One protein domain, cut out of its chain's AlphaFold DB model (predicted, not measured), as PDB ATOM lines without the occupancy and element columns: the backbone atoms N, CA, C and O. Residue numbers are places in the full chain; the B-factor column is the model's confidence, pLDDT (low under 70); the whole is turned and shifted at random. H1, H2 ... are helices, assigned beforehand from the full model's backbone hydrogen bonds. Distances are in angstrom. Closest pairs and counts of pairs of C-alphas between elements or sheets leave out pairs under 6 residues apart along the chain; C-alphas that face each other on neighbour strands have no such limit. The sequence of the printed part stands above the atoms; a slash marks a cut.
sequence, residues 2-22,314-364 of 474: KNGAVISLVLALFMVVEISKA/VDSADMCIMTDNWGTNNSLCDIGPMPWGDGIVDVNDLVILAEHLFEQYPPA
ATOM      1  N   LYS A   2     -24.804  21.013 -43.984       32.47
ATOM      2  CA  LYS A   2     -25.087  21.046 -42.544       32.47
ATOM      3  C   LYS A   2     -23.798  20.665 -41.823       32.47
ATOM      4  O   LYS A   2     -23.187  19.661 -42.174       32.47
ATOM      5  N   ASN A   3     -23.411  21.518 -40.884       35.69
ATOM      6  CA  ASN A   3     -22.230  21.410 -40.039       35.69
ATOM      7  C   ASN A   3     -22.371  20.217 -39.086       35.69
ATOM      8  O   ASN A   3     -23.366  20.132 -38.368       35.69
ATOM      9  N   GLY A   4     -21.379  19.329 -39.070       29.94
ATOM     10  CA  GLY A   4     -21.170  18.347 -38.009       29.94
ATOM     11  C   GLY A   4     -19.881  18.708 -37.283       29.94
ATOM     12  O   GLY A   4     -18.812  18.664 -37.886       29.94
ATOM     13  N   ALA A   5     -19.999  19.138 -36.029       32.28
ATOM     14  CA  ALA A   5     -18.865  19.381 -35.152       32.28
ATOM     15  C   ALA A   5     -18.327  18.031 -34.661       32.28
ATOM     16  O   ALA A   5     -19.090  17.222 -34.136       32.28
ATOM     17  N   VAL A   6     -17.030  17.791 -34.838       29.81
ATOM     18  CA  VAL A   6     -16.322  16.698 -34.167       29.81
ATOM     19  C   VAL A   6     -15.722  17.301 -32.903       29.81
ATOM     20  O   VAL A   6     -14.800  18.107 -32.977       29.81
ATOM     21  N   ILE A   7     -16.304  16.967 -31.753       32.22
ATOM     22  CA  ILE A   7     -15.727  17.250 -30.439       32.22
ATOM     23  C   ILE A   7     -14.821  16.060 -30.121       32.22
ATOM     24  O   ILE A   7     -15.307  14.965 -29.851       32.22
ATOM     25  N   SER A   8     -13.508  16.261 -30.205       29.58
ATOM     26  CA  SER A   8     -12.534  15.317 -29.656       29.58
ATOM     27  C   SER A   8     -12.460  15.538 -28.148       29.58
ATOM     28  O   SER A   8     -11.912  16.535 -27.687       29.58
ATOM     29  N   LEU A   9     -13.054  14.617 -27.393       27.75
ATOM     30  CA  LEU A   9     -12.892  14.519 -25.949       27.75
ATOM     31  C   LEU A   9     -11.534  13.853 -25.686       27.75
ATOM     32  O   LEU A   9     -11.377  12.656 -25.911       27.75
ATOM     33  N   VAL A  10     -10.539  14.636 -25.278       29.45
ATOM     34  CA  VAL A  10      -9.283  14.098 -24.743       29.45
ATOM     35  C   VAL A  10      -9.523  13.850 -23.258       29.45
ATOM     36  O   VAL A  10      -9.487  14.784 -22.462       29.45
ATOM     37  N   LEU A  11      -9.827  12.603 -22.892       27.81
ATOM     38  CA  LEU A  11      -9.696  12.150 -21.509       27.81
ATOM     39  C   LEU A  11      -8.201  11.970 -21.237       27.81
ATOM     40  O   LEU A  11      -7.598  10.987 -21.663       27.81
ATOM     41  N   ALA A  12      -7.599  12.946 -20.562       28.27
ATOM     42  CA  ALA A  12      -6.341  12.727 -19.871       28.27
ATOM     43  C   ALA A  12      -6.670  11.926 -18.607       28.27
ATOM     44  O   ALA A  12      -7.173  12.477 -17.630       28.27
ATOM     45  N   LEU A  13      -6.462  10.612 -18.668       27.86
ATOM     46  CA  LEU A  13      -6.452   9.765 -17.485       27.86
ATOM     47  C   LEU A  13      -5.136  10.071 -16.758       27.86
ATOM     48  O   LEU A  13      -4.074   9.600 -17.162       27.86
ATOM     49  N   PHE A  14      -5.183  10.936 -15.747       27.62
ATOM     50  CA  PHE A  14      -4.082  11.048 -14.800       27.62
ATOM     51  C   PHE A  14      -4.163   9.816 -13.896       27.62
ATOM     52  O   PHE A  14      -4.972   9.778 -12.976       27.62
ATOM     53  N   MET A  15      -3.373   8.783 -14.196       27.09
ATOM     54  CA  MET A  15      -2.991   7.815 -13.169       27.09
ATOM     55  C   MET A  15      -2.087   8.572 -12.201       27.09
ATOM     56  O   MET A  15      -0.906   8.778 -12.478       27.09
ATOM     57  N   VAL A  16      -2.672   9.059 -11.110       28.72
ATOM     58  CA  VAL A  16      -1.902   9.371  -9.911       28.72
ATOM     59  C   VAL A  16      -1.507   8.008  -9.362       28.72
ATOM     60  O   VAL A  16      -2.352   7.265  -8.875       28.72
ATOM     61  N   VAL A  17      -0.250   7.625  -9.562       30.44
ATOM     62  CA  VAL A  17       0.335   6.549  -8.769       30.44
ATOM     63  C   VAL A  17       0.563   7.189  -7.408       30.44
ATOM     64  O   VAL A  17       1.521   7.939  -7.241       30.44
ATOM     65  N   GLU A  18      -0.389   7.013  -6.495       39.41
ATOM     66  CA  GLU A  18      -0.157   7.306  -5.083       39.41
ATOM     67  C   GLU A  18       0.962   6.374  -4.629       39.41
ATOM     68  O   GLU A  18       0.789   5.158  -4.538       39.41
ATOM     69  N   ILE A  19       2.141   6.956  -4.444       35.44
ATOM     70  CA  ILE A  19       3.232   6.330  -3.716       35.44
ATOM     71  C   ILE A  19       2.812   6.494  -2.261       35.44
ATOM     72  O   ILE A  19       2.958   7.574  -1.698       35.44
ATOM     73  N   SER A  20       2.200   5.467  -1.673       42.62
ATOM     74  CA  SER A  20       2.135   5.403  -0.216       42.62
ATOM     75  C   SER A  20       3.570   5.394   0.337       42.62
ATOM     76  O   SER A  20       4.524   5.188  -0.414       42.62
ATOM     77  N   LYS A  21       3.773   5.637   1.628       51.94
ATOM     78  CA  LYS A  21       5.097   5.547   2.277       51.94
ATOM     79  C   LYS A  21       5.022   4.635   3.486       51.94
ATOM     80  O   LYS A  21       3.934   4.108   3.747       51.94
ATOM     81  N   ALA A  22       6.130   4.464   4.205       58.91
ATOM     82  CA  ALA A  22       6.057   3.737   5.452       58.91
ATOM     83  C   ALA A  22       4.998   4.280   6.370       58.91
ATOM     84  O   ALA A  22       4.774   5.487   6.514       58.91
ATOM     85  N   VAL A 314       7.160  -9.884  14.065       89.00
ATOM     86  CA  VAL A 314       8.236  -9.467  13.159       89.00
ATOM     87  C   VAL A 314       9.223 -10.619  12.985       89.00
ATOM     88  O   VAL A 314       9.997 -10.935  13.899       89.00
ATOM     89  N   ASP A 315       9.215 -11.275  11.828       89.62
ATOM     90  CA  ASP A 315      10.030 -12.454  11.567       89.62
ATOM     91  C   ASP A 315      10.625 -12.534  10.142       89.62
ATOM     92  O   ASP A 315      10.891 -11.543   9.459       89.62
ATOM     93  N   SER A 316      10.989 -13.748   9.718       91.81
ATOM     94  CA  SER A 316      11.547 -13.987   8.388       91.81
ATOM     95  C   SER A 316      10.587 -13.682   7.234       91.81
ATOM     96  O   SER A 316      11.068 -13.440   6.128       91.81
ATOM     97  N   ALA A 317       9.273 -13.713   7.454       87.69
ATOM     98  CA  ALA A 317       8.269 -13.344   6.467       87.69
ATOM     99  C   ALA A 317       8.401 -11.860   6.103       87.69
ATOM    100  O   ALA A 317       8.507 -11.533   4.919       87.69
ATOM    101  N   ASP A 318       8.537 -10.983   7.098       89.75
ATOM    102  CA  ASP A 318       8.732  -9.543   6.885       89.75
ATOM    103  C   ASP A 318      10.064  -9.251   6.195       89.75
ATOM    104  O   ASP A 318      10.146  -8.449   5.265       89.75
ATOM    105  N   MET A 319      11.114  -9.979   6.579       91.81
ATOM    106  CA  MET A 319      12.428  -9.885   5.934       91.81
ATOM    107  C   MET A 319      12.391 -10.288   4.454       91.81
ATOM    108  O   MET A 319      13.102  -9.699   3.632       91.81
ATOM    109  N   CYS A 320      11.594 -11.299   4.097       90.81
ATOM    110  CA  CYS A 320      11.397 -11.693   2.703       90.81
ATOM    111  C   CYS A 320      10.671 -10.591   1.929       90.81
ATOM    112  O   CYS A 320      11.158 -10.201   0.872       90.81
ATOM    113  N   ILE A 321       9.597 -10.023   2.493       88.69
ATOM    114  CA  ILE A 321       8.868  -8.897   1.888       88.69
ATOM    115  C   ILE A 321       9.816  -7.714   1.641       88.69
ATOM    116  O   ILE A 321       9.859  -7.184   0.531       88.69
ATOM    117  N   MET A 322      10.640  -7.354   2.628       91.50
ATOM    118  CA  MET A 322      11.667  -6.315   2.496       91.50
ATOM    119  C   MET A 322      12.654  -6.626   1.357       91.50
ATOM    120  O   MET A 322      12.947  -5.782   0.511       91.50
ATOM    121  N   THR A 323      13.154  -7.864   1.300       92.81
ATOM    122  CA  THR A 323      14.145  -8.291   0.297       92.81
ATOM    123  C   THR A 323      13.568  -8.300  -1.119       92.81
ATOM    124  O   THR A 323      14.248  -7.892  -2.062       92.81
ATOM    125  N   ASP A 324      12.316  -8.726  -1.276       91.69
ATOM    126  CA  ASP A 324      11.624  -8.766  -2.567       91.69
ATOM    127  C   ASP A 324      11.362  -7.360  -3.127       91.69
ATOM    128  O   ASP A 324      11.259  -7.180  -4.342       91.69
ATOM    129  N   ASN A 325      11.325  -6.354  -2.251       90.56
ATOM    130  CA  ASN A 325      11.125  -4.951  -2.598       90.56
ATOM    131  C   ASN A 325      12.416  -4.120  -2.588       90.56
ATOM    132  O   ASN A 325      12.356  -2.902  -2.757       90.56
ATOM    133  N   TRP A 326      13.588  -4.742  -2.456       94.88
ATOM    134  CA  TRP A 326      14.861  -4.029  -2.360       94.88
ATOM    135  C   TRP A 326      15.143  -3.122  -3.571       94.88
ATOM    136  O   TRP A 326      15.130  -3.558  -4.727       94.88
ATOM    137  N   GLY A 327      15.465  -1.857  -3.309       92.00
ATOM    138  CA  GLY A 327      15.735  -0.823  -4.310       92.00
ATOM    139  C   GLY A 327      14.492  -0.302  -5.037       92.00
ATOM    140  O   GLY A 327      14.630   0.403  -6.039       92.00
ATOM    141  N   THR A 328      13.295  -0.673  -4.579       89.88
ATOM    142  CA  THR A 328      12.023  -0.110  -5.051       89.88
ATOM    143  C   THR A 328      11.586   1.046  -4.150       89.88
ATOM    144  O   THR A 328      12.226   1.322  -3.147       89.88
ATOM    145  N   ASN A 329      10.492   1.717  -4.499       82.12
ATOM    146  CA  ASN A 329       9.819   2.710  -3.658       82.12
ATOM    147  C   ASN A 329       8.565   2.116  -2.990       82.12
ATOM    148  O   ASN A 329       7.539   2.791  -2.885       82.12
ATOM    149  N   ASN A 330       8.593   0.820  -2.654       82.75
ATOM    150  CA  ASN A 330       7.457   0.179  -2.010       82.75
ATOM    151  C   ASN A 330       7.293   0.724  -0.590       82.75
ATOM    152  O   ASN A 330       8.038   0.374   0.320       82.75
ATOM    153  N   SER A 331       6.255   1.529  -0.442       76.19
ATOM    154  CA  SER A 331       5.774   2.139   0.787       76.19
ATOM    155  C   SER A 331       5.740   1.242   2.006       76.19
ATOM    156  O   SER A 331       6.101   1.665   3.092       76.19
ATOM    157  N   LEU A 332       5.319  -0.006   1.824       80.50
ATOM    158  CA  LEU A 332       5.202  -0.968   2.904       80.50
ATOM    159  C   LEU A 332       6.564  -1.236   3.544       80.50
ATOM    160  O   LEU A 332       6.627  -1.547   4.722       80.50
ATOM    161  N   CYS A 333       7.634  -1.144   2.757       87.50
ATOM    162  CA  CYS A 333       8.986  -1.521   3.145       87.50
ATOM    163  C   CYS A 333       9.904  -0.314   3.387       87.50
ATOM    164  O   CYS A 333      10.948  -0.494   3.992       87.50
ATOM    165  N   ASP A 334       9.551   0.878   2.904       88.56
ATOM    166  CA  ASP A 334      10.346   2.114   3.002       88.56
ATOM    167  C   ASP A 334      10.117   2.809   4.357       88.56
ATOM    168  O   ASP A 334       9.461   3.844   4.406       88.56
ATOM    169  N   ILE A 335      10.561   2.169   5.449       88.62
ATOM    170  CA  ILE A 335      10.321   2.451   6.883       88.62
ATOM    171  C   ILE A 335      11.489   3.104   7.640       88.62
ATOM    172  O   ILE A 335      11.394   3.295   8.855       88.62
ATOM    173  N   GLY A 336      12.593   3.426   6.971       87.69
ATOM    174  CA  GLY A 336      13.790   4.026   7.552       87.69
ATOM    175  C   GLY A 336      14.384   5.130   6.671       87.69
ATOM    176  O   GLY A 336      13.970   5.317   5.536       87.69
ATOM    177  N   PRO A 337      15.358   5.915   7.174       82.31
ATOM    178  CA  PRO A 337      15.931   5.905   8.527       82.31
ATOM    179  C   PRO A 337      15.010   6.492   9.611       82.31
ATOM    180  O   PRO A 337      15.283   6.319  10.795       82.31
ATOM    181  N   MET A 338      13.944   7.187   9.221       85.44
ATOM    182  CA  MET A 338      12.838   7.568  10.101       85.44
ATOM    183  C   MET A 338      11.610   6.718   9.753       85.44
ATOM    184  O   MET A 338      11.524   6.281   8.607       85.44
ATOM    185  N   PRO A 339      10.626   6.547  10.659       83.50
ATOM    186  CA  PRO A 339       9.468   5.666  10.438       83.50
ATOM    187  C   PRO A 339       8.595   5.962   9.205       83.50
ATOM    188  O   PRO A 339       7.655   5.224   8.951       83.50
ATOM    189  N   TRP A 340       8.849   7.053   8.480       84.94
ATOM    190  CA  TRP A 340       8.122   7.487   7.283       84.94
ATOM    191  C   TRP A 340       8.910   7.326   5.970       84.94
ATOM    192  O   TRP A 340       8.395   7.731   4.925       84.94
ATOM    193  N   GLY A 341      10.119   6.758   6.014       86.56
ATOM    194  CA  GLY A 341      10.898   6.420   4.818       86.56
ATOM    195  C   GLY A 341      11.666   7.571   4.176       86.56
ATOM    196  O   GLY A 341      11.443   8.749   4.481       86.56
ATOM    197  N   ASP A 342      12.556   7.223   3.248       82.75
ATOM    198  CA  ASP A 342      13.290   8.162   2.390       82.75
ATOM    199  C   ASP A 342      12.978   8.007   0.886       82.75
ATOM    200  O   ASP A 342      13.553   8.707   0.042       82.75
ATOM    201  N   GLY A 343      12.003   7.162   0.547       83.50
ATOM    202  CA  GLY A 343      11.522   6.933  -0.812       83.50
ATOM    203  C   GLY A 343      12.172   5.737  -1.503       83.50
ATOM    204  O   GLY A 343      11.870   5.494  -2.681       83.50
ATOM    205  N   ILE A 344      13.068   5.008  -0.830       87.50
ATOM    206  CA  ILE A 344      13.726   3.824  -1.378       87.50
ATOM    207  C   ILE A 344      13.937   2.745  -0.315       87.50
ATOM    208  O   ILE A 344      14.599   2.951   0.683       87.50
ATOM    209  N   VAL A 345      13.490   1.531  -0.627       91.81
ATOM    210  CA  VAL A 345      13.733   0.349   0.200       91.81
ATOM    211  C   VAL A 345      15.212  -0.037   0.128       91.81
ATOM    212  O   VAL A 345      15.687  -0.558  -0.890       91.81
ATOM    213  N   ASP A 346      15.957   0.202   1.194       93.44
ATOM    214  CA  ASP A 346      17.379  -0.038   1.312       93.44
ATOM    215  C   ASP A 346      17.816  -0.529   2.712       93.44
ATOM    216  O   ASP A 346      17.107  -1.225   3.443       93.44
ATOM    217  N   VAL A 347      19.087  -0.299   3.047       95.38
ATOM    218  CA  VAL A 347      19.678  -0.761   4.303       95.38
ATOM    219  C   VAL A 347      19.146  -0.016   5.521       95.38
ATOM    220  O   VAL A 347      19.170  -0.589   6.607       95.38
ATOM    221  N   ASN A 348      18.685   1.223   5.368       93.00
ATOM    222  CA  ASN A 348      18.117   1.998   6.461       93.00
ATOM    223  C   ASN A 348      16.806   1.363   6.931       93.00
ATOM    224  O   ASN A 348      16.624   1.184   8.133       93.00
ATOM    225  N   ASP A 349      15.962   0.907   6.009       93.44
ATOM    226  CA  ASP A 349      14.722   0.188   6.328       93.44
ATOM    227  C   ASP A 349      14.990  -1.144   7.009       93.44
ATOM    228  O   ASP A 349      14.358  -1.507   8.002       93.44
ATOM    229  N   LEU A 350      15.986  -1.870   6.496       94.06
ATOM    230  CA  LEU A 350      16.393  -3.141   7.073       94.06
ATOM    231  C   LEU A 350      16.907  -2.978   8.504       94.06
ATOM    232  O   LEU A 350      16.705  -3.877   9.316       94.06
ATOM    233  N   VAL A 351      17.584  -1.868   8.816       93.19
ATOM    234  CA  VAL A 351      18.023  -1.563  10.184       93.19
ATOM    235  C   VAL A 351      16.814  -1.388  11.097       93.19
ATOM    236  O   VAL A 351      16.786  -2.033  12.141       93.19
ATOM    237  N   ILE A 352      15.805  -0.616  10.678       91.38
ATOM    238  CA  ILE A 352      14.573  -0.426  11.457       91.38
ATOM    239  C   ILE A 352      13.863  -1.766  11.683       91.38
ATOM    240  O   ILE A 352      13.605  -2.130  12.825       91.38
ATOM    241  N   LEU A 353      13.629  -2.564  10.637       92.38
ATOM    242  CA  LEU A 353      13.003  -3.884  10.792       92.38
ATOM    243  C   LEU A 353      13.827  -4.795  11.720       92.38
ATOM    244  O   LEU A 353      13.283  -5.450  12.609       92.38
ATOM    245  N   ALA A 354      15.156  -4.814  11.560       92.00
ATOM    246  CA  ALA A 354      16.044  -5.671  12.343       92.00
ATOM    247  C   ALA A 354      16.056  -5.346  13.845       92.00
ATOM    248  O   ALA A 354      16.287  -6.254  14.648       92.00
ATOM    249  N   GLU A 355      15.809  -4.092  14.230       91.06
ATOM    250  CA  GLU A 355      15.686  -3.679  15.634       91.06
ATOM    251  C   GLU A 355      14.465  -4.299  16.327       91.06
ATOM    252  O   GLU A 355      14.495  -4.480  17.543       91.06
ATOM    253  N   HIS A 356      13.460  -4.711  15.552       89.38
ATOM    254  CA  HIS A 356      12.204  -5.276  16.036       89.38
ATOM    255  C   HIS A 356      12.060  -6.788  15.797       89.38
ATOM    256  O   HIS A 356      11.016  -7.362  16.101       89.38
ATOM    257  N   LEU A 357      13.088  -7.472  15.277       90.44
ATOM    258  CA  LEU A 357      13.014  -8.916  15.025       90.44
ATOM    259  C   LEU A 357      12.631  -9.698  16.289       90.44
ATOM    260  O   LEU A 357      13.232  -9.538  17.354       90.44
ATOM    261  N   PHE A 358      11.686 -10.623  16.123       88.06
ATOM    262  CA  PHE A 358      11.086 -11.465  17.162       88.06
ATOM    263  C   PHE A 358      10.167 -10.738  18.149       88.06
ATOM    264  O   PHE A 358       9.671 -11.375  19.087       88.06
ATOM    265  N   GLU A 359       9.929  -9.439  17.974       85.88
ATOM    266  CA  GLU A 359       8.923  -8.730  18.752       85.88
ATOM    267  C   GLU A 359       7.521  -9.121  18.283       85.88
ATOM    268  O   GLU A 359       7.262  -9.338  17.097       85.88
ATOM    269  N   GLN A 360       6.597  -9.220  19.241       80.12
ATOM    270  CA  GLN A 360       5.182  -9.218  18.897       80.12
ATOM    271  C   GLN A 360       4.818  -7.794  18.534       80.12
ATOM    272  O   GLN A 360       4.934  -6.893  19.370       80.12
ATOM    273  N   TYR A 361       4.382  -7.608  17.300       71.12
ATOM    274  CA  TYR A 361       3.830  -6.336  16.899       71.12
ATOM    275  C   TYR A 361       2.405  -6.267  17.460       71.12
ATOM    276  O   TYR A 361       1.691  -7.275  17.395       71.12
ATOM    277  N   PRO A 362       1.976  -5.156  18.093       62.22
ATOM    278  CA  PRO A 362       0.586  -5.041  18.513       62.22
ATOM    279  C   PRO A 362      -0.281  -5.354  17.290       62.22
ATOM    280  O   PRO A 362      -0.050  -4.746  16.242       62.22
ATOM    281  N   PRO A 363      -1.209  -6.328  17.375       55.97
ATOM    282  CA  PRO A 363      -1.985  -6.708  16.212       55.97
ATOM    283  C   PRO A 363      -2.713  -5.453  15.755       55.97
ATOM    284  O   PRO A 363      -3.463  -4.851  16.530       55.97
ATOM    285  N   ALA A 364      -2.429  -5.027  14.525       63.12
ATOM    286  CA  ALA A 364      -3.227  -4.001  13.886       63.12
ATOM    287  C   ALA A 364      -4.691  -4.434  13.994       63.12
ATOM    288  O   ALA A 364      -4.991  -5.625  13.881       63.12
TER     289      ALA A 364
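Overview. This is residues 2 to 22 and 314 to 364 of the 474 residues of the protein "Inhibitor_I42 domain-containing protein" of Phycisphaerae bacterium SG8_4 (UniProt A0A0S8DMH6). What shows first? Little regular structure: a long arm, residues 2 to 17, sticks out from a small body of loops and two short helices, H1 then H2, side by side. How large is it? The printed part has 72 residues, 18 of them in helices, with no named strand; its class is all helix. It is extended, with a radius of gyration of the C-alphas of 20.7 A and spans of 77 by 25 by 20 A.

Along the chain. Where does it begin? C-alpha 2 is at (-25.087, 21.046, -42.544). Where are the helices? H1, residues 316 to 324, measures 12.1 A from first to last C-alpha, beginning at (11.547, -13.987, 8.388). H2, residues 347 to 355, measures 12.4 A, ending at (15.686, -3.679, 15.634).

Arrangement. How do they meet? H1 and H2, a helical hairpin, only just touch, with 3 pairs of C-alphas within 8 A; the closest, Met 322 and Leu 350, are 7.3 A apart. They run opposite ways at a shallow tilt of 5 degrees. And their backbones? Every O i to N i+4 pair is within hydrogen-bond range.

Size, cuts and confidence. Is anything cut? Residues 23 to 313 are not printed; C-alphas 22 and 314 are 15.4 A apart. What else? H1 to H2 is a long link of 22 residues; pLDDT is under 70 at residues 2 to 22 and 362 to 364.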